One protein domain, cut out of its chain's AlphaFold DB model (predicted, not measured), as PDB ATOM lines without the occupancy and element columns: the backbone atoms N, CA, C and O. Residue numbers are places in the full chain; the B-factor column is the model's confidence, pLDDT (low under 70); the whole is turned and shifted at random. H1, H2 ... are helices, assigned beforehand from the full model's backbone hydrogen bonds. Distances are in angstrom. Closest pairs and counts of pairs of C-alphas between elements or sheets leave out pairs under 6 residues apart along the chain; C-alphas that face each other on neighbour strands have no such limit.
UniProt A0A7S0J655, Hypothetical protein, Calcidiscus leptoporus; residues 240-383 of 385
ATOM      1  N   ALA A 240      96.790 105.139 124.527       62.91
ATOM      2  CA  ALA A 240      96.625 103.702 124.712       62.91
ATOM      3  C   ALA A 240      97.476 102.836 123.758       62.91
ATOM      4  O   ALA A 240      97.729 101.676 124.066       62.91
ATOM      5  N   MET A 241      97.923 103.376 122.618       70.19
ATOM      6  CA  MET A 241      98.672 102.648 121.581       70.19
ATOM      7  C   MET A 241     100.177 102.974 121.579       70.19
ATOM      8  O   MET A 241     100.937 102.431 120.772       70.19
ATOM      9  N   LEU A 242     100.637 103.887 122.441       81.69
ATOM     10  CA  LEU A 242     102.041 104.285 122.484       81.69
ATOM     11  C   LEU A 242     102.875 103.273 123.268       81.69
ATOM     12  O   LEU A 242     102.590 102.967 124.423       81.69
ATOM     13  N   THR A 243     103.977 102.820 122.673       88.00
ATOM     14  CA  THR A 243     105.015 102.134 123.446       88.00
ATOM     15  C   THR A 243     105.679 103.124 124.415       88.00
ATOM     16  O   THR A 243     105.811 104.300 124.062       88.00
ATOM     17  N   PRO A 244     106.156 102.679 125.594       88.81
ATOM     18  CA  PRO A 244     106.823 103.540 126.577       88.81
ATOM     19  C   PRO A 244     107.918 104.430 125.971       88.81
ATOM     20  O   PRO A 244     107.883 105.651 126.111       88.81
ATOM     21  N   ALA A 245     108.821 103.850 125.174       88.56
ATOM     22  CA  ALA A 245     109.889 104.599 124.512       88.56
ATOM     23  C   ALA A 245     109.372 105.616 123.475       88.56
ATOM     24  O   ALA A 245     109.945 106.693 123.321       88.56
ATOM     25  N   LYS A 246     108.292 105.301 122.743       89.25
ATOM     26  CA  LYS A 246     107.699 106.242 121.782       89.25
ATOM     27  C   LYS A 246     106.993 107.383 122.510       89.25
ATOM     28  O   LYS A 246     107.181 108.530 122.123       89.25
ATOM     29  N   GLY A 247     106.231 107.080 123.559       89.50
ATOM     30  CA  GLY A 247     105.527 108.091 124.341       89.50
ATOM     31  C   GLY A 247     106.475 109.047 125.059       89.50
ATOM     32  O   GLY A 247     106.267 110.251 124.980       89.50
ATOM     33  N   LEU A 248     107.580 108.556 125.631       91.06
ATOM     34  CA  LEU A 248     108.601 109.417 126.242       91.06
ATOM     35  C   LEU A 248     109.306 110.333 125.221       91.06
ATOM     36  O   LEU A 248     109.599 111.481 125.536       91.06
ATOM     37  N   ARG A 249     109.519 109.890 123.971       91.50
ATOM     38  CA  ARG A 249     110.057 110.769 122.909       91.50
ATOM     39  C   ARG A 249     109.084 111.874 122.510       91.50
ATOM     40  O   ARG A 249     109.517 112.998 122.278       91.50
ATOM     41  N   VAL A 250     107.790 111.562 122.416       90.62
ATOM     42  CA  VAL A 250     106.761 112.584 122.159       90.62
ATOM     43  C   VAL A 250     106.694 113.547 123.344       90.62
ATOM     44  O   VAL A 250     106.715 114.753 123.145       90.62
ATOM     45  N   LEU A 251     106.754 113.028 124.575       91.44
ATOM     46  CA  LEU A 251     106.760 113.839 125.793       91.44
ATOM     47  C   LEU A 251     107.952 114.801 125.812       91.44
ATOM     48  O   LEU A 251     107.800 115.967 126.156       91.44
ATOM     49  N   ARG A 252     109.131 114.343 125.379       93.88
ATOM     50  CA  ARG A 252     110.327 115.184 125.272       93.88
ATOM     51  C   ARG A 252     110.156 116.342 124.286       93.88
ATOM     52  O   ARG A 252     110.669 117.432 124.549       93.88
ATOM     53  N   ALA A 253     109.460 116.108 123.172       91.00
ATOM     54  CA  ALA A 253     109.136 117.143 122.194       91.00
ATOM     55  C   ALA A 253     108.131 118.156 122.766       91.00
ATOM     56  O   ALA A 253     108.348 119.361 122.638       91.00
ATOM     57  N   ASP A 254     107.109 117.690 123.485       91.00
ATOM     58  CA  ASP A 254     106.145 118.571 124.151       91.00
ATOM     59  C   ASP A 254     106.818 119.401 125.257       91.00
ATOM     60  O   ASP A 254     106.572 120.596 125.370       91.00
ATOM     61  N   LEU A 255     107.754 118.840 126.030       93.50
ATOM     62  CA  LEU A 255     108.540 119.623 126.996       93.50
ATOM     63  C   LEU A 255     109.389 120.708 126.321       93.50
ATOM     64  O   LEU A 255     109.534 121.806 126.862       93.50
ATOM     65  N   GLN A 256     109.910 120.443 125.120       93.38
ATOM     66  CA  GLN A 256     110.599 121.465 124.335       93.38
ATOM     67  C   GLN A 256     109.631 122.568 123.887       93.38
ATOM     68  O   GLN A 256     109.941 123.751 124.011       93.38
ATOM     69  N   GLN A 257     108.430 122.196 123.445       92.38
ATOM     70  CA  GLN A 257     107.384 123.160 123.121       92.38
ATOM     71  C   GLN A 257     106.964 123.988 124.349       92.38
ATOM     72  O   GLN A 257     106.728 125.192 124.234       92.38
ATOM     73  N   ALA A 258     106.900 123.374 125.532       90.44
ATOM     74  CA  ALA A 258     106.638 124.066 126.789       90.44
ATOM     75  C   ALA A 258     107.707 125.131 127.072       90.44
ATOM     76  O   ALA A 258     107.366 126.246 127.467       90.44
ATOM     77  N   ALA A 259     108.983 124.820 126.822       91.38
ATOM     78  CA  ALA A 259     110.083 125.771 126.968       91.38
ATOM     79  C   ALA A 259     109.954 126.953 125.994       91.38
ATOM     80  O   ALA A 259     110.136 128.107 126.396       91.38
ATOM     81  N   ASP A 260     109.558 126.694 124.747       90.31
ATOM     82  CA  ASP A 260     109.326 127.744 123.753       90.31
ATOM     83  C   ASP A 260     108.161 128.657 124.167       90.31
ATOM     84  O   ASP A 260     108.286 129.884 124.120       90.31
ATOM     85  N   LEU A 261     107.049 128.086 124.639       87.75
ATOM     86  CA  LEU A 261     105.901 128.840 125.158       87.75
ATOM     87  C   LEU A 261     106.266 129.649 126.410       87.75
ATOM     88  O   LEU A 261     105.884 130.818 126.525       87.75
ATOM     89  N   LEU A 262     107.050 129.066 127.318       88.00
ATOM     90  CA  LEU A 262     107.542 129.742 128.514       88.00
ATOM     91  C   LEU A 262     108.431 130.935 128.145       88.00
ATOM     92  O   LEU A 262     108.262 132.015 128.704       88.00
ATOM     93  N   SER A 263     109.323 130.785 127.160       86.12
ATOM     94  CA  SER A 263     110.186 131.875 126.677       86.12
ATOM     95  C   SER A 263     109.400 133.061 126.100       86.12
ATOM     96  O   SER A 263     109.856 134.201 126.170       86.12
ATOM     97  N   GLN A 264     108.193 132.797 125.593       84.25
ATOM     98  CA  GLN A 264     107.248 133.794 125.088       84.25
ATOM     99  C   GLN A 264     106.355 134.388 126.196       84.25
ATOM    100  O   GLN A 264     105.486 135.205 125.903       84.25
ATOM    101  N   GLY A 265     106.522 133.965 127.456       80.00
ATOM    102  CA  GLY A 265     105.679 134.378 128.584       80.00
ATOM    103  C   GLY A 265     104.258 133.802 128.542       80.00
ATOM    104  O   GLY A 265     103.366 134.296 129.232       80.00
ATOM    105  N   ARG A 266     104.014 132.766 127.731       80.62
ATOM    106  CA  ARG A 266     102.686 132.179 127.500       80.62
ATOM    107  C   ARG A 266     102.347 131.121 128.554       80.62
ATOM    108  O   ARG A 266     102.181 129.944 128.243       80.62
ATOM    109  N   LEU A 267     102.236 131.546 129.812       82.00
ATOM    110  CA  LEU A 267     102.065 130.647 130.963       82.00
ATOM    111  C   LEU A 267     100.798 129.781 130.886       82.00
ATOM    112  O   LEU A 267     100.847 128.599 131.210       82.00
ATOM    113  N   GLU A 268      99.665 130.327 130.434       80.00
ATOM    114  CA  GLU A 268      98.431 129.530 130.321       80.00
ATOM    115  C   GLU A 268      98.537 128.480 129.209       80.00
ATOM    116  O   GLU A 268      98.036 127.373 129.371       80.00
ATOM    117  N   ASP A 269      99.244 128.773 128.114       83.25
ATOM    118  CA  ASP A 269      99.453 127.797 127.042       83.25
ATOM    119  C   ASP A 269     100.367 126.648 127.492       83.25
ATOM    120  O   ASP A 269     100.103 125.497 127.146       83.25
ATOM    121  N   VAL A 270     101.375 126.926 128.332       86.88
ATOM    122  CA  VAL A 270     102.172 125.880 129.002       86.88
ATOM    123  C   VAL A 270     101.262 124.976 129.838       86.88
ATOM    124  O   VAL A 270     101.325 123.756 129.726       86.88
ATOM    125  N   ARG A 271     100.346 125.545 130.628       87.12
ATOM    126  CA  ARG A 271      99.401 124.748 131.430       87.12
ATOM    127  C   ARG A 271      98.421 123.949 130.578       87.12
ATOM    128  O   ARG A 271      98.083 122.820 130.926       87.12
ATOM    129  N   MET A 272      97.958 124.516 129.467       84.25
ATOM    130  CA  MET A 272      97.105 123.806 128.512       84.25
ATOM    131  C   MET A 272      97.831 122.617 127.882       84.25
ATOM    132  O   MET A 272      97.215 121.567 127.712       84.25
ATOM    133  N   LEU A 273      99.131 122.747 127.609       88.06
ATOM    134  CA  LEU A 273      99.972 121.643 127.155       88.06
ATOM    135  C   LEU A 273     100.093 120.543 128.223       88.06
ATOM    136  O   LEU A 273      99.828 119.381 127.934       88.06
ATOM    137  N   LEU A 274     100.374 120.902 129.482       88.62
ATOM    138  CA  LEU A 274     100.474 119.940 130.595       88.62
ATOM    139  C   LEU A 274      99.154 119.205 130.908       88.62
ATOM    140  O   LEU A 274      99.155 118.180 131.588       88.62
ATOM    141  N   ARG A 275      98.016 119.716 130.427       84.81
ATOM    142  CA  ARG A 275      96.694 119.072 130.537       84.81
ATOM    143  C   ARG A 275      96.419 118.057 129.430       84.81
ATOM    144  O   ARG A 275      95.405 117.363 129.496       84.81
ATOM    145  N   GLN A 276      97.274 117.965 128.413       85.12
ATOM    146  CA  GLN A 276      97.046 117.064 127.288       85.12
ATOM    147  C   GLN A 276      97.062 115.583 127.715       85.12
ATOM    148  O   GLN A 276      97.655 115.230 128.745       85.12
ATOM    149  N   PRO A 277      96.423 114.688 126.933       84.19
ATOM    150  CA  PRO A 277      96.371 113.254 127.227       84.19
ATOM    151  C   PRO A 277      97.743 112.608 127.448       84.19
ATOM    152  O   PRO A 277      97.869 111.704 128.270       84.19
ATOM    153  N   LEU A 278      98.791 113.099 126.784       87.50
ATOM    154  CA  LEU A 278     100.145 112.572 126.948       87.50
ATOM    155  C   LEU A 278     100.677 112.752 128.383       87.50
ATOM    156  O   LEU A 278     101.261 111.842 128.967       87.50
ATOM    157  N   PHE A 279     100.416 113.902 128.994       88.00
ATOM    158  CA  PHE A 279     100.790 114.152 130.383       88.00
ATOM    159  C   PHE A 279      99.820 113.444 131.333       88.00
ATOM    160  O   PHE A 279     100.231 112.743 132.256       88.00
ATOM    161  N   THR A 280      98.517 113.564 131.089       84.94
ATOM    162  CA  THR A 280      97.504 113.095 132.043       84.94
ATOM    163  C   THR A 280      97.285 111.584 132.036       84.94
ATOM    164  O   THR A 280      97.202 110.974 133.099       84.94
ATOM    165  N   GLN A 281      97.216 110.964 130.858       83.44
ATOM    166  CA  GLN A 281      96.910 109.542 130.691       83.44
ATOM    167  C   GLN A 281      98.173 108.692 130.538       83.44
ATOM    168  O   GLN A 281      98.276 107.647 131.175       83.44
ATOM    169  N   PHE A 282      99.133 109.124 129.712       88.00
ATOM    170  CA  PHE A 282     100.350 108.341 129.475       88.00
ATOM    171  C   PHE A 282     101.339 108.439 130.643       88.00
ATOM    172  O   PHE A 282     101.796 107.403 131.125       88.00
ATOM    173  N   LEU A 283     101.625 109.647 131.142       86.94
ATOM    174  CA  LEU A 283     102.536 109.844 132.277       86.94
ATOM    175  C   LEU A 283     101.843 109.669 133.646       86.94
ATOM    176  O   LEU A 283     102.484 109.264 134.615       86.94
ATOM    177  N   GLY A 284     100.531 109.910 133.725       83.56
ATOM    178  CA  GLY A 284      99.776 109.894 134.985       83.56
ATOM    179  C   GLY A 284      99.814 111.231 135.738       83.56
ATOM    180  O   GLY A 284      99.447 111.300 136.912       83.56
ATOM    181  N   PHE A 285     100.245 112.308 135.075       84.00
ATOM    182  CA  PHE A 285     100.301 113.642 135.661       84.00
ATOM    183  C   PHE A 285      98.896 114.176 135.940       84.00
ATOM    184  O   PHE A 285      98.080 114.371 135.042       84.00
ATOM    185  N   ARG A 286      98.604 114.449 137.212       75.81
ATOM    186  CA  ARG A 286      97.342 115.070 137.612       75.81
ATOM    187  C   ARG A 286      97.558 116.551 137.855       75.81
ATOM    188  O   ARG A 286      98.149 116.948 138.854       75.81
ATOM    189  N   VAL A 287      97.016 117.351 136.945       66.00
ATOM    190  CA  VAL A 287      96.934 118.805 137.084       66.00
ATOM    191  C   VAL A 287      96.074 119.091 138.313       66.00
ATOM    192  O   VAL A 287      94.908 118.693 138.366       66.00
ATOM    193  N   GLY A 288      96.667 119.687 139.343       58.94
ATOM    194  CA  GLY A 288      96.100 119.678 140.690       58.94
ATOM    195  C   GLY A 288      96.231 121.010 141.413       58.94
ATOM    196  O   GLY A 288      96.953 121.906 140.985       58.94
ATOM    197  N   VAL A 289      95.540 121.116 142.548       50.81
ATOM    198  CA  VAL A 289      95.630 122.262 143.460       50.81
ATOM    199  C   VAL A 289      97.062 122.495 143.912       50.81
ATOM    200  O   VAL A 289      97.842 121.556 144.116       50.81
ATOM    201  N   ARG A 290      97.403 123.775 144.051       53.59
ATOM    202  CA  ARG A 290      98.704 124.247 144.517       53.59
ATOM    203  C   ARG A 290      99.182 123.456 145.736       53.59
ATOM    204  O   ARG A 290      98.435 123.279 146.693       53.59
ATOM    205  N   GLY A 291     100.419 122.963 145.687       51.97
ATOM    206  CA  GLY A 291     101.058 122.291 146.826       51.97
ATOM    207  C   GLY A 291     100.597 120.858 147.137       51.97
ATOM    208  O   GLY A 291     101.168 120.236 148.030       51.97
ATOM    209  N   ASN A 292      99.629 120.281 146.413       58.94
ATOM    210  CA  ASN A 292      99.212 118.893 146.644       58.94
ATOM    211  C   ASN A 292     100.072 117.882 145.857       58.94
ATOM    212  O   ASN A 292      99.613 117.262 144.898       58.94
ATOM    213  N   ALA A 293     101.334 117.727 146.263       61.97
ATOM    214  CA  ALA A 293     102.259 116.751 145.673       61.97
ATOM    215  C   ALA A 293     101.937 115.291 146.060       61.97
ATOM    216  O   ALA A 293     102.378 114.365 145.389       61.97
ATOM    217  N   GLN A 294     101.128 115.069 147.105       60.25
ATOM    218  CA  GLN A 294     100.815 113.733 147.641       60.25
ATOM    219  C   GLN A 294      99.930 112.879 146.714       60.25
ATOM    220  O   GLN A 294      99.775 111.680 146.937       60.25
ATOM    221  N   ASN A 295      99.354 113.481 145.668       65.56
ATOM    222  CA  ASN A 295      98.487 112.812 144.695       65.56
ATOM    223  C   ASN A 295      99.177 112.478 143.363       65.56
ATOM    224  O   ASN A 295      98.513 111.980 142.448       65.56
ATOM    225  N   LEU A 296     100.476 112.752 143.237       75.88
ATOM    226  CA  LEU A 296     101.248 112.381 142.057       75.88
ATOM    227  C   LEU A 296     101.441 110.863 142.064       75.88
ATOM    228  O   LEU A 296     101.977 110.299 143.013       75.88
ATOM    229  N   LYS A 297     100.912 110.198 141.035       83.00
ATOM    230  CA  LYS A 297     101.030 108.752 140.859       83.00
ATOM    231  C   LYS A 297     101.483 108.481 139.431       83.00
ATOM    232  O   LYS A 297     100.697 108.745 138.517       83.00
ATOM    233  N   PRO A 298     102.703 107.970 139.229       85.38
ATOM    234  CA  PRO A 298     103.182 107.656 137.898       85.38
ATOM    235  C   PRO A 298     102.359 106.542 137.263       85.38
ATOM    236  O   PRO A 298     101.766 105.692 137.936       85.38
ATOM    237  N   SER A 299     102.295 106.578 135.936       85.81
ATOM    238  CA  SER A 299     101.554 105.596 135.157       85.81
ATOM    239  C   SER A 299     102.061 104.180 135.419       85.81
ATOM    240  O   SER A 299     103.239 103.869 135.227       85.81
ATOM    241  N   ALA A 300     101.140 103.288 135.791       84.44
ATOM    242  CA  ALA A 300     101.440 101.876 136.012       84.44
ATOM    243  C   ALA A 300     102.032 101.201 134.762       84.44
ATOM    244  O   ALA A 300     102.827 100.275 134.889       84.44
ATOM    245  N   ALA A 301     101.685 101.682 133.562       84.44
ATOM    246  CA  ALA A 301     102.226 101.166 132.308       84.44
ATOM    247  C   ALA A 301     103.724 101.477 132.142       84.44
ATOM    248  O   ALA A 301     104.469 100.635 131.644       84.44
ATOM    249  N   LEU A 302     104.178 102.654 132.593       86.19
ATOM    250  CA  LEU A 302     105.594 103.031 132.562       86.19
ATOM    251  C   LEU A 302     106.401 102.246 133.599       86.19
ATOM    252  O   LEU A 302     107.454 101.702 133.267       86.19
ATOM    253  N   LEU A 303     105.859 102.086 134.807       88.12
ATOM    254  CA  LEU A 303     106.468 101.254 135.849       88.12
ATOM    255  C   LEU A 303     106.612  99.791 135.400       88.12
ATOM    256  O   LEU A 303     107.672  99.191 135.544       88.12
ATOM    257  N   ALA A 304     105.566  99.226 134.786       86.88
ATOM    258  CA  ALA A 304     105.592  97.859 134.266       86.88
ATOM    259  C   ALA A 304     106.601  97.665 133.120       86.88
ATOM    260  O   ALA A 304     107.017  96.539 132.859       86.88
ATOM    261  N   SER A 305     107.001  98.747 132.445       85.38
ATOM    262  CA  SER A 305     108.003  98.714 131.377       85.38
ATOM    263  C   SER A 305     109.454  98.793 131.860       85.38
ATOM    264  O   SER A 305     110.358  98.757 131.031       85.38
ATOM    265  N   GLY A 306     109.679  98.870 133.177       85.06
ATOM    266  CA  GLY A 306     111.017  98.899 133.771       85.06
ATOM    267  C   GLY A 306     111.602 100.299 133.965       85.06
ATOM    268  O   GLY A 306     112.778 100.413 134.294       85.06
ATOM    269  N   VAL A 307     110.807 101.362 133.789       88.38
ATOM    270  CA  VAL A 307     111.238 102.722 134.145       88.38
ATOM    271  C   VAL A 307     111.254 102.858 135.667       88.38
ATOM    272  O   VAL A 307     110.293 102.465 136.333       88.38
ATOM    273  N   ASP A 308     112.332 103.427 136.207       89.75
ATOM    274  CA  ASP A 308     112.486 103.638 137.645       89.75
ATOM    275  C   ASP A 308     111.364 104.525 138.213       89.75
ATOM    276  O   ASP A 308     111.038 105.589 137.681       89.75
ATOM    277  N   ALA A 309     110.771 104.067 139.315       88.62
ATOM    278  CA  ALA A 309     109.700 104.763 140.010       88.62
ATOM    279  C   ALA A 309     110.176 106.097 140.596       88.62
ATOM    280  O   ALA A 309     109.460 107.088 140.480       88.62
ATOM    281  N   ALA A 310     111.387 106.134 141.167       89.38
ATOM    282  CA  ALA A 310     111.930 107.348 141.774       89.38
ATOM    283  C   ALA A 310     112.087 108.465 140.733       89.38
ATOM    284  O   ALA A 310     111.677 109.601 140.954       89.38
ATOM    285  N   LEU A 311     112.587 108.103 139.552       91.12
ATOM    286  CA  LEU A 311     112.737 109.014 138.427       91.12
ATOM    287  C   LEU A 311     111.388 109.553 137.929       91.12
ATOM    288  O   LEU A 311     111.261 110.743 137.634       91.12
ATOM    289  N   LEU A 312     110.361 108.701 137.833       90.25
ATOM    290  CA  LEU A 312     109.028 109.144 137.418       90.25
ATOM    291  C   LEU A 312     108.370 110.053 138.465       90.25
ATOM    292  O   LEU A 312     107.668 110.996 138.093       90.25
ATOM    293  N   ASP A 313     108.611 109.808 139.752       89.94
ATOM    294  CA  ASP A 313     108.131 110.669 140.835       89.94
ATOM    295  C   ASP A 313     108.795 112.055 140.786       89.94
ATOM    296  O   ASP A 313     108.108 113.074 140.904       89.94
ATOM    297  N   GLU A 314     110.106 112.119 140.540       90.81
ATOM    298  CA  GLU A 314     110.833 113.382 140.361       90.81
ATOM    299  C   GLU A 314     110.367 114.157 139.123       90.81
ATOM    300  O   GLU A 314     110.170 115.376 139.193       90.81
ATOM    301  N   LEU A 315     110.098 113.456 138.018       92.88
ATOM    302  CA  LEU A 315     109.502 114.042 136.817       92.88
ATOM    303  C   LEU A 315     108.141 114.670 137.122       92.88
ATOM    304  O   LEU A 315     107.906 115.844 136.825       92.88
ATOM    305  N   LEU A 316     107.239 113.919 137.753       91.19
ATOM    306  CA  LEU A 316     105.916 114.423 138.122       91.19
ATOM    307  C   LEU A 316     105.998 115.617 139.078       91.19
ATOM    308  O   LEU A 316     105.211 116.560 138.956       91.19
ATOM    309  N   LEU A 317     106.946 115.594 140.015       90.50
ATOM    310  CA  LEU A 317     107.171 116.689 140.949       90.50
ATOM    311  C   LEU A 317     107.657 117.953 140.230       90.50
ATOM    312  O   LEU A 317     107.146 119.041 140.507       90.50
ATOM    313  N   SER A 318     108.587 117.820 139.284       91.75
ATOM    314  CA  SER A 318     109.097 118.932 138.471       91.75
ATOM    315  C   SER A 318     107.981 119.561 137.632       91.75
ATOM    316  O   SER A 318     107.789 120.779 137.652       91.75
ATOM    317  N   LEU A 319     107.140 118.736 137.001       92.06
ATOM    318  CA  LEU A 319     105.960 119.206 136.266       92.06
ATOM    319  C   LEU A 319     104.926 119.878 137.173       92.06
ATOM    320  O   LEU A 319     104.299 120.862 136.779       92.06
ATOM    321  N   LYS A 320     104.756 119.391 138.407       88.56
ATOM    322  CA  LYS A 320     103.846 120.015 139.372       88.56
ATOM    323  C   LYS A 320     104.339 121.390 139.804       88.56
ATOM    324  O   LYS A 320     103.537 122.317 139.887       88.56
ATOM    325  N   ARG A 321     105.641 121.530 140.063       88.31
ATOM    326  CA  ARG A 321     106.268 122.819 140.390       88.31
ATOM    327  C   ARG A 321     106.125 123.810 139.240       88.31
ATOM    328  O   ARG A 321     105.779 124.963 139.477       88.31
ATOM    329  N   LEU A 322     106.289 123.344 138.001       89.62
ATOM    330  CA  LEU A 322     106.049 124.147 136.807       89.62
ATOM    331  C   LEU A 322     104.585 124.606 136.690       89.62
ATOM    332  O   LEU A 322     104.341 125.789 136.447       89.62
ATOM    333  N   ASP A 323     103.610 123.708 136.875       86.44
ATOM    334  CA  ASP A 323     102.184 124.074 136.840       86.44
ATOM    335  C   ASP A 323     101.830 125.069 137.956       86.44
ATOM    336  O   ASP A 323     101.141 126.056 137.699       86.44
ATOM    337  N   ASP A 324     102.359 124.869 139.168       80.06
ATOM    338  CA  ASP A 324     102.151 125.770 140.309       80.06
ATOM    339  C   ASP A 324     102.780 127.145 140.084       80.06
ATOM    340  O   ASP A 324     102.165 128.164 140.419       80.06
ATOM    341  N   PHE A 325     103.965 127.194 139.472       84.06
ATOM    342  CA  PHE A 325     104.595 128.439 139.052       84.06
ATOM    343  C   PHE A 325     103.725 129.164 138.021       84.06
ATOM    344  O   PHE A 325     103.414 130.344 138.190       84.06
ATOM    345  N   CYS A 326     103.282 128.464 136.974       82.75
ATOM    346  CA  CYS A 326     102.453 129.061 135.928       82.75
ATOM    347  C   CYS A 326     101.105 129.543 136.484       82.75
ATOM    348  O   CYS A 326     100.629 130.610 136.105       82.75
ATOM    349  N   LEU A 327     100.499 128.784 137.401       78.75
ATOM    350  CA  LEU A 327      99.255 129.148 138.075       78.75
ATOM    351  C   LEU A 327      99.425 130.393 138.953       78.75
ATOM    352  O   LEU A 327      98.553 131.257 138.937       78.75
ATOM    353  N   SER A 328     100.526 130.482 139.701       72.19
ATOM    354  CA  SER A 328     100.792 131.594 140.628       72.19
ATOM    355  C   SER A 328     101.107 132.900 139.903       72.19
ATOM    356  O   SER A 328     100.833 133.974 140.426       72.19
ATOM    357  N   ASN A 329     101.653 132.804 138.691       70.81
ATOM    358  CA  ASN A 329     102.105 133.949 137.910       70.81
ATOM    359  C   ASN A 329     101.185 134.289 136.724       70.81
ATOM    360  O   ASN A 329     101.534 135.123 135.885       70.81
ATOM    361  N   ARG A 330     100.009 133.655 136.618       66.62
ATOM    362  CA  ARG A 330      99.072 133.945 135.527       66.62
ATOM    363  C   ARG A 330      98.425 135.316 135.712       66.62
ATOM    364  O   ARG A 330      97.867 135.620 136.763       66.62
ATOM    365  N   VAL A 331      98.400 136.097 134.638       55.75
ATOM    366  CA  VAL A 331      97.529 137.270 134.528       55.75
ATOM    367  C   VAL A 331      96.247 136.819 133.838       55.75
ATOM    368  O   VAL A 331      96.254 136.493 132.651       55.75
ATOM    369  N   ILE A 332      95.146 136.749 134.587       51.94
ATOM    370  CA  ILE A 332      93.830 136.466 134.011       51.94
ATOM    371  C   ILE A 332      93.282 137.776 133.460       51.94
ATOM    372  O   ILE A 332      93.072 138.727 134.207       51.94
ATOM    373  N   VAL A 333      93.054 137.816 132.152       48.03
ATOM    374  CA  VAL A 333      92.451 138.966 131.479       48.03
ATOM    375  C   VAL A 333      91.044 138.577 131.042       48.03
ATOM    376  O   VAL A 333      90.883 137.610 130.292       48.03
ATOM    377  N   PHE A 334      90.024 139.281 131.537       39.16
ATOM    378  CA  PHE A 334      88.627 138.883 131.350       39.16
ATOM    379  C   PHE A 334      88.033 139.424 130.040       39.16
ATOM    380  O   PHE A 334      87.199 138.747 129.431       39.16
ATOM    381  N   ASN A 335      88.509 140.569 129.537       50.94
ATOM    382  CA  ASN A 335      88.134 141.110 128.226       50.94
ATOM    383  C   ASN A 335      89.241 141.994 127.578       50.94
ATOM    384  O   ASN A 335      90.329 142.186 128.120       50.94
ATOM    385  N   ALA A 336      88.989 142.508 126.365       53.12
ATOM    386  CA  ALA A 336      89.952 143.343 125.633       53.12
ATOM    387  C   ALA A 336      90.169 144.734 126.261       53.12
ATOM    388  O   ALA A 336      91.236 145.321 126.075       53.12
ATOM    389  N   GLU A 337      89.184 145.244 127.003       52.62
ATOM    390  CA  GLU A 337      89.283 146.503 127.744       52.62
ATOM    391  C   GLU A 337      90.163 146.335 128.984       52.62
ATOM    392  O   GLU A 337      91.039 147.166 129.195       52.62
ATOM    393  N   ASP A 338      90.055 145.222 129.713       52.34
ATOM    394  CA  ASP A 338      90.942 144.866 130.824       52.34
ATOM    395  C   ASP A 338      92.373 144.696 130.323       52.34
ATOM    396  O   ASP A 338      93.320 145.160 130.947       52.34
ATOM    397  N   LEU A 339      92.552 144.077 129.151       56.50
ATOM    398  CA  LEU A 339      93.863 143.966 128.514       56.50
ATOM    399  C   LEU A 339      94.444 145.352 128.200       56.50
ATOM    400  O   LEU A 339      95.637 145.580 128.392       56.50
ATOM    401  N   ALA A 340      93.615 146.267 127.691       61.44
ATOM    402  CA  ALA A 340      94.015 147.633 127.370       61.44
ATOM    403  C   ALA A 340      94.286 148.461 128.634       61.44
ATOM    404  O   ALA A 340      95.259 149.212 128.661       61.44
ATOM    405  N   GLN A 341      93.495 148.285 129.692       59.59
ATOM    406  CA  GLN A 341      93.689 148.923 130.989       59.59
ATOM    407  C   GLN A 341      94.931 148.394 131.698       59.59
ATOM    408  O   GLN A 341      95.724 149.201 132.160       59.59
ATOM    409  N   ILE A 342      95.169 147.080 131.720       58.03
ATOM    410  CA  ILE A 342      96.403 146.489 132.260       58.03
ATOM    411  C   ILE A 342      97.611 147.024 131.488       58.03
ATOM    412  O   ILE A 342      98.579 147.470 132.098       58.03
ATOM    413  N   LYS A 343      97.542 147.073 130.151       61.38
ATOM    414  CA  LYS A 343      98.597 147.681 129.325       61.38
ATOM    415  C   LYS A 343      98.794 149.166 129.624       61.38
ATOM    416  O   LYS A 343      99.933 149.617 129.682       61.38
ATOM    417  N   SER A 344      97.713 149.916 129.830       63.47
ATOM    418  CA  SER A 344      97.756 151.338 130.180       63.47
ATOM    419  C   SER A 344      98.333 151.561 131.578       63.47
ATOM    420  O   SER A 344      99.132 152.470 131.767       63.47
ATOM    421  N   LEU A 345      97.970 150.725 132.550       56.94
ATOM    422  CA  LEU A 345      98.482 150.758 133.918       56.94
ATOM    423  C   LEU A 345      99.974 150.425 133.941       56.94
ATOM    424  O   LEU A 345     100.747 151.161 134.552       56.94
ATOM    425  N   MET A 346     100.393 149.398 133.196       51.91
ATOM    426  CA  MET A 346     101.803 149.061 132.993       51.91
ATOM    427  C   MET A 346     102.576 150.205 132.322       51.91
ATOM    428  O   MET A 346     103.641 150.577 132.798       51.91
ATOM    429  N   ALA A 347     102.027 150.833 131.280       54.56
ATOM    430  CA  ALA A 347     102.671 151.976 130.626       54.56
ATOM    431  C   ALA A 347     102.750 153.221 131.538       54.56
ATOM    432  O   ALA A 347     103.750 153.931 131.547       54.56
ATOM    433  N   SER A 348     101.708 153.485 132.335       49.78
ATOM    434  CA  SER A 348     101.617 154.668 133.208       49.78
ATOM    435  C   SER A 348     102.475 154.593 134.473       49.78
ATOM    436  O   SER A 348     102.845 155.625 135.027       49.78
ATOM    437  N   SER A 349     102.833 153.389 134.919       49.84
ATOM    438  CA  SER A 349     103.674 153.165 136.101       49.84
ATOM    439  C   SER A 349     105.174 153.341 135.819       49.84
ATOM    440  O   SER A 349     106.002 153.039 136.675       49.84
ATOM    441  N   GLY A 350     105.556 153.828 134.628       38.97
ATOM    442  CA  GLY A 350     106.959 153.937 134.212       38.97
ATOM    443  C   GLY A 350     107.614 152.580 133.943       38.97
ATOM    444  O   GLY A 350     108.780 152.515 133.561       38.97
ATOM    445  N   THR A 351     106.857 151.490 134.079       44.47
ATOM    446  CA  THR A 351     107.202 150.189 133.526       44.47
ATOM    447  C   THR A 351     106.812 150.162 132.056       44.47
ATOM    448  O   THR A 351     105.935 149.405 131.638       44.47
ATOM    449  N   ASP A 352     107.504 150.965 131.239       36.38
ATOM    450  CA  ASP A 352     107.681 150.578 129.842       36.38
ATOM    451  C   ASP A 352     108.014 149.085 129.860       36.38
ATOM    452  O   ASP A 352     108.864 148.639 130.643       36.38
ATOM    453  N   GLY A 353     107.319 148.290 129.045       42.12
ATOM    454  CA  GLY A 353     107.482 146.834 128.970       42.12
ATOM    455  C   GLY A 353     108.911 146.366 128.640       42.12
ATOM    456  O   GLY A 353     109.124 145.188 128.373       42.12
ATOM    457  N   SER A 354     109.893 147.267 128.644       37.44
ATOM    458  CA  SER A 354     111.319 147.002 128.634       37.44
ATOM    459  C   SER A 354     111.944 146.759 130.018       37.44
ATOM    460  O   SER A 354     112.946 146.048 130.055       37.44
ATOM    461  N   GLN A 355     111.425 147.294 131.139       38.75
ATOM    462  CA  GLN A 355     112.079 147.158 132.466       38.75
ATOM    463  C   GLN A 355     111.148 147.060 133.698       38.75
ATOM    464  O   GLN A 355     111.610 147.184 134.831       38.75
ATOM    465  N   GLY A 356     109.857 146.766 133.528       33.25
ATOM    466  CA  GLY A 356     109.000 146.326 134.638       33.25
ATOM    467  C   GLY A 356     109.167 144.837 134.893       33.25
ATOM    468  O   GLY A 356     108.739 144.054 134.053       33.25
ATOM    469  N   GLY A 357     109.824 144.478 136.004       41.56
ATOM    470  CA  GLY A 357     109.970 143.125 136.556       41.56
ATOM    471  C   GLY A 357     109.670 142.002 135.569       41.56
ATOM    472  O   GLY A 357     108.566 141.462 135.589       41.56
ATOM    473  N   LYS A 358     110.635 141.663 134.697       48.66
ATOM    474  CA  LYS A 358     110.580 140.390 133.970       48.66
ATOM    475  C   LYS A 358     110.274 139.344 135.023       48.66
ATOM    476  O   LYS A 358     111.077 139.182 135.940       48.66
ATOM    477  N   LEU A 359     109.101 138.721 134.919       59.97
ATOM    478  CA  LEU A 359     108.779 137.559 135.721       59.97
ATOM    479  C   LEU A 359     110.004 136.656 135.634       59.97
ATOM    480  O   LEU A 359     110.449 136.370 134.518       59.97
ATOM    481  N   ASP A 360     110.628 136.349 136.765       73.06
ATOM    482  CA  ASP A 360     111.858 135.577 136.729       73.06
ATOM    483  C   ASP A 360     111.496 134.156 136.298       73.06
ATOM    484  O   ASP A 360     110.944 133.367 137.061       73.06
ATOM    485  N   LEU A 361     111.713 133.877 135.015       84.62
ATOM    486  CA  LEU A 361     111.403 132.591 134.412       84.62
ATOM    487  C   LEU A 361     112.511 131.570 134.671       84.62
ATOM    488  O   LEU A 361     112.351 130.432 134.242       84.62
ATOM    489  N   GLU A 362     113.620 131.939 135.325       86.38
ATOM    490  CA  GLU A 362     114.725 131.011 135.589       86.38
ATOM    491  C   GLU A 362     114.276 129.827 136.448       86.38
ATOM    492  O   GLU A 362     114.617 128.685 136.148       86.38
ATOM    493  N   GLU A 363     113.409 130.060 137.436       85.19
ATOM    494  CA  GLU A 363     112.838 128.985 138.251       85.19
ATOM    495  C   GLU A 363     112.004 128.017 137.388       85.19
ATOM    496  O   GLU A 363     112.242 126.810 137.374       85.19
ATOM    497  N   ALA A 364     111.095 128.529 136.557       87.00
ATOM    498  CA  ALA A 364     110.296 127.694 135.656       87.00
ATOM    499  C   ALA A 364     111.140 126.972 134.590       87.00
ATOM    500  O   ALA A 364     110.830 125.841 134.212       87.00
ATOM    501  N   ARG A 365     112.221 127.606 134.120       91.12
ATOM    502  CA  ARG A 365     113.195 126.992 133.210       91.12
ATOM    503  C   ARG A 365     113.943 125.855 133.885       91.12
ATOM    504  O   ARG A 365     114.113 124.825 133.241       91.12
ATOM    505  N   SER A 366     114.336 126.006 135.152       92.88
ATOM    506  CA  SER A 366     114.958 124.908 135.900       92.88
ATOM    507  C   SER A 366     114.015 123.714 136.029       92.88
ATOM    508  O   SER A 366     114.415 122.607 135.694       92.88
ATOM    509  N   PHE A 367     112.731 123.928 136.344       92.12
ATOM    510  CA  PHE A 367     111.766 122.825 136.435       92.12
ATOM    511  C   PHE A 367     111.554 122.103 135.100       92.12
ATOM    512  O   PHE A 367     111.402 120.883 135.075       92.12
ATOM    513  N   LEU A 368     111.549 122.837 133.981       92.25
ATOM    514  CA  LEU A 368     111.481 122.237 132.646       92.25
ATOM    515  C   LEU A 368     112.760 121.487 132.270       92.25
ATOM    516  O   LEU A 368     112.674 120.440 131.630       92.25
ATOM    517  N   ALA A 369     113.925 122.016 132.639       92.69
ATOM    518  CA  ALA A 369     115.207 121.368 132.391       92.69
ATOM    519  C   ALA A 369     115.328 120.060 133.182       92.69
ATOM    520  O   ALA A 369     115.699 119.043 132.598       92.69
ATOM    521  N   ASP A 370     114.931 120.071 134.456       93.88
ATOM    522  CA  ASP A 370     114.878 118.882 135.308       93.88
ATOM    523  C   ASP A 370     113.934 117.835 134.699       93.88
ATOM    524  O   ASP A 370     114.352 116.705 134.439       93.88
ATOM    525  N   ALA A 371     112.703 118.237 134.345       93.31
ATOM    526  CA  ALA A 371     111.725 117.365 133.690       93.31
ATOM    527  C   ALA A 371     112.259 116.751 132.386       93.31
ATOM    528  O   ALA A 371     112.077 115.563 132.122       93.31
ATOM    529  N   ALA A 372     112.939 117.546 131.558       93.25
ATOM    530  CA  ALA A 372     113.541 117.066 130.322       93.25
ATOM    531  C   ALA A 372     114.671 116.057 130.582       93.25
ATOM    532  O   ALA A 372     114.715 115.023 129.915       93.25
ATOM    533  N   ALA A 373     115.536 116.324 131.564       94.19
ATOM    534  CA  ALA A 373     116.624 115.431 131.946       94.19
ATOM    535  C   ALA A 373     116.099 114.082 132.460       94.19
ATOM    536  O   ALA A 373     116.579 113.036 132.028       94.19
ATOM    537  N   GLN A 374     115.055 114.098 133.293       94.00
ATOM    538  CA  GLN A 374     114.406 112.881 133.790       94.00
ATOM    539  C   GLN A 374     113.797 112.061 132.641       94.00
ATOM    540  O   GLN A 374     113.946 110.842 132.597       94.00
ATOM    541  N   VAL A 375     113.167 112.701 131.648       93.19
ATOM    542  CA  VAL A 375     112.669 111.992 130.453       93.19
ATOM    543  C   VAL A 375     113.808 111.375 129.633       93.19
ATOM    544  O   VAL A 375     113.676 110.241 129.167       93.19
ATOM    545  N   ASP A 376     114.923 112.086 129.460       93.19
ATOM    546  CA  ASP A 376     116.089 111.591 128.717       93.19
ATOM    547  C   ASP A 376     116.759 110.400 129.443       93.19
ATOM    548  O   ASP A 376     117.164 109.414 128.813       93.19
ATOM    549  N   GLU A 377     116.791 110.420 130.775       92.25
ATOM    550  CA  GLU A 377     117.267 109.308 131.601       92.25
ATOM    551  C   GLU A 377     116.309 108.100 131.556       92.25
ATOM    552  O   GLU A 377     116.760 106.971 131.338       92.25
ATOM    553  N   ALA A 378     114.987 108.315 131.603       89.75
ATOM    554  CA  ALA A 378     113.987 107.258 131.382       89.75
ATOM    555  C   ALA A 378     114.098 106.615 129.989       89.75
ATOM    556  O   ALA A 378     113.892 105.414 129.812       89.75
ATOM    557  N   LEU A 379     114.417 107.409 128.965       91.50
ATOM    558  CA  LEU A 379     114.640 106.897 127.614       91.50
ATOM    559  C   LEU A 379     115.899 106.037 127.517       91.50
ATOM    560  O   LEU A 379     115.936 105.118 126.696       91.50
ATOM    561  N   THR A 380     116.912 106.339 128.328       89.06
ATOM    562  CA  THR A 380     118.176 105.599 128.379       89.06
ATOM    563  C   THR A 380     118.009 104.282 129.137       89.06
ATOM    564  O   THR A 380     118.479 103.243 128.668       89.06
ATOM    565  N   SER A 381     117.268 104.283 130.250       85.38
ATOM    566  CA  SER A 381     116.973 103.061 131.014       85.38
ATOM    567  C   SER A 381     116.173 102.043 130.197       85.38
ATOM    568  O   SER A 381     116.459 100.855 130.256       85.38
ATOM    569  N   LEU A 382     115.265 102.496 129.328       83.44
ATOM    570  CA  LEU A 382     114.527 101.617 128.409       83.44
ATOM    571  C   LEU A 382     115.354 101.072 127.230       83.44
ATOM    572  O   LEU A 382     114.896 100.168 126.532       83.44
ATOM    573  N   GLN A 383     116.528 101.642 126.948       78.62
ATOM    574  CA  GLN A 383     117.415 101.209 125.856       78.62
ATOM    575  C   GLN A 383     118.534 100.277 126.327       78.62
ATOM    576  O   GLN A 383     119.192  99.654 125.492       78.62
TER     577      GLN A 383
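Overview. This is residues 240 to 383 of the 385 residues of the protein "Hypothetical protein" of Calcidiscus leptoporus (UniProt A0A7S0J655). What shape do these coordinates show? Three long helices, H1, H7 and H5, stand side by side with H7 between the other two, and the shorter H2 packs on H1 and H5 on the side away from H7, making a four-helix bundle over part of its length. H3 follows H2 along the same side of H1, H4 sits at one end of the bundle, and H6 lies out beyond the other end, touching no helix. What is the make-up? The 144 printed residues have seven named helices, H1 to H7 in chain order, and no named strand, so the class is all helix. The whole is only just compact, close to loose, with a radius of gyration of the C-alphas of 17.4 A, and spans 57 by 26 by 24 A, with H6 and its links adding to the length.

Arrangement. What touches the first long helix? H1, residues 244 to 263, is the hub and touches H7, residues 362 to 381, closest at the C-alphas of Ala 245 and Leu 379, 6.1 A, at a shallow tilt of 15 degrees, opposite ways. With residues 254 to 262 alone it touches H2, residues 267 to 274, closest at the C-alphas of Ala 258 and Val 270, 5.3 A, a helical hairpin at 4 degrees. With residues 247 to 251 alone it touches H3, residues 277 to 283, at a steep tilt of 59 degrees, the closest C-alphas being those of Leu 251 and Leu 278, 6.8 A. What lies further out? H5, residues 309 to 328, touches H7 at a shallow tilt of 24 degrees, opposite ways, closest at the C-alphas of Leu 315 and Ala 371, 5.1 A. H5 also touches H2, with residues 319 to 327 alone, closest at the C-alphas of Leu 267 and Cys 326, 5.2 A, while H1 and H5 are apart. H4, residues 300 to 304, is close to but not clearly touching H1, and H6, residues 336 to 348, is apart from the other helices. Are the backbones well formed? Every O i to N i+4 pair is within hydrogen-bond range in H1, H2, H4, H5, H6 and H7; in H3 it is 1 of 3, with 1 of 4 O i to N i+3 pairs.

Along the chain. Where do the helices begin and end? C-alpha 244 of H1 is at (106.823, 103.540, 126.577), and C-alpha 381 of H7 is at (116.973, 103.061, 131.014). How long are they? H1 measures 28.5 A, H5 28.3 A, H7 28.4 A and H6 17.9 A from first to last C-alpha.

Size, cuts and confidence. How far does it reach? The two C-alphas farthest apart are those of Ala 304 and Ser 348, 57.0 A, and the printed part has no cut. Which links are long, and where is confidence low? The links H3 to H4 and H6 to H7 are long, and pLDDT is under 70 at residue 240, residues 287 to 295 and residues 330 to 359.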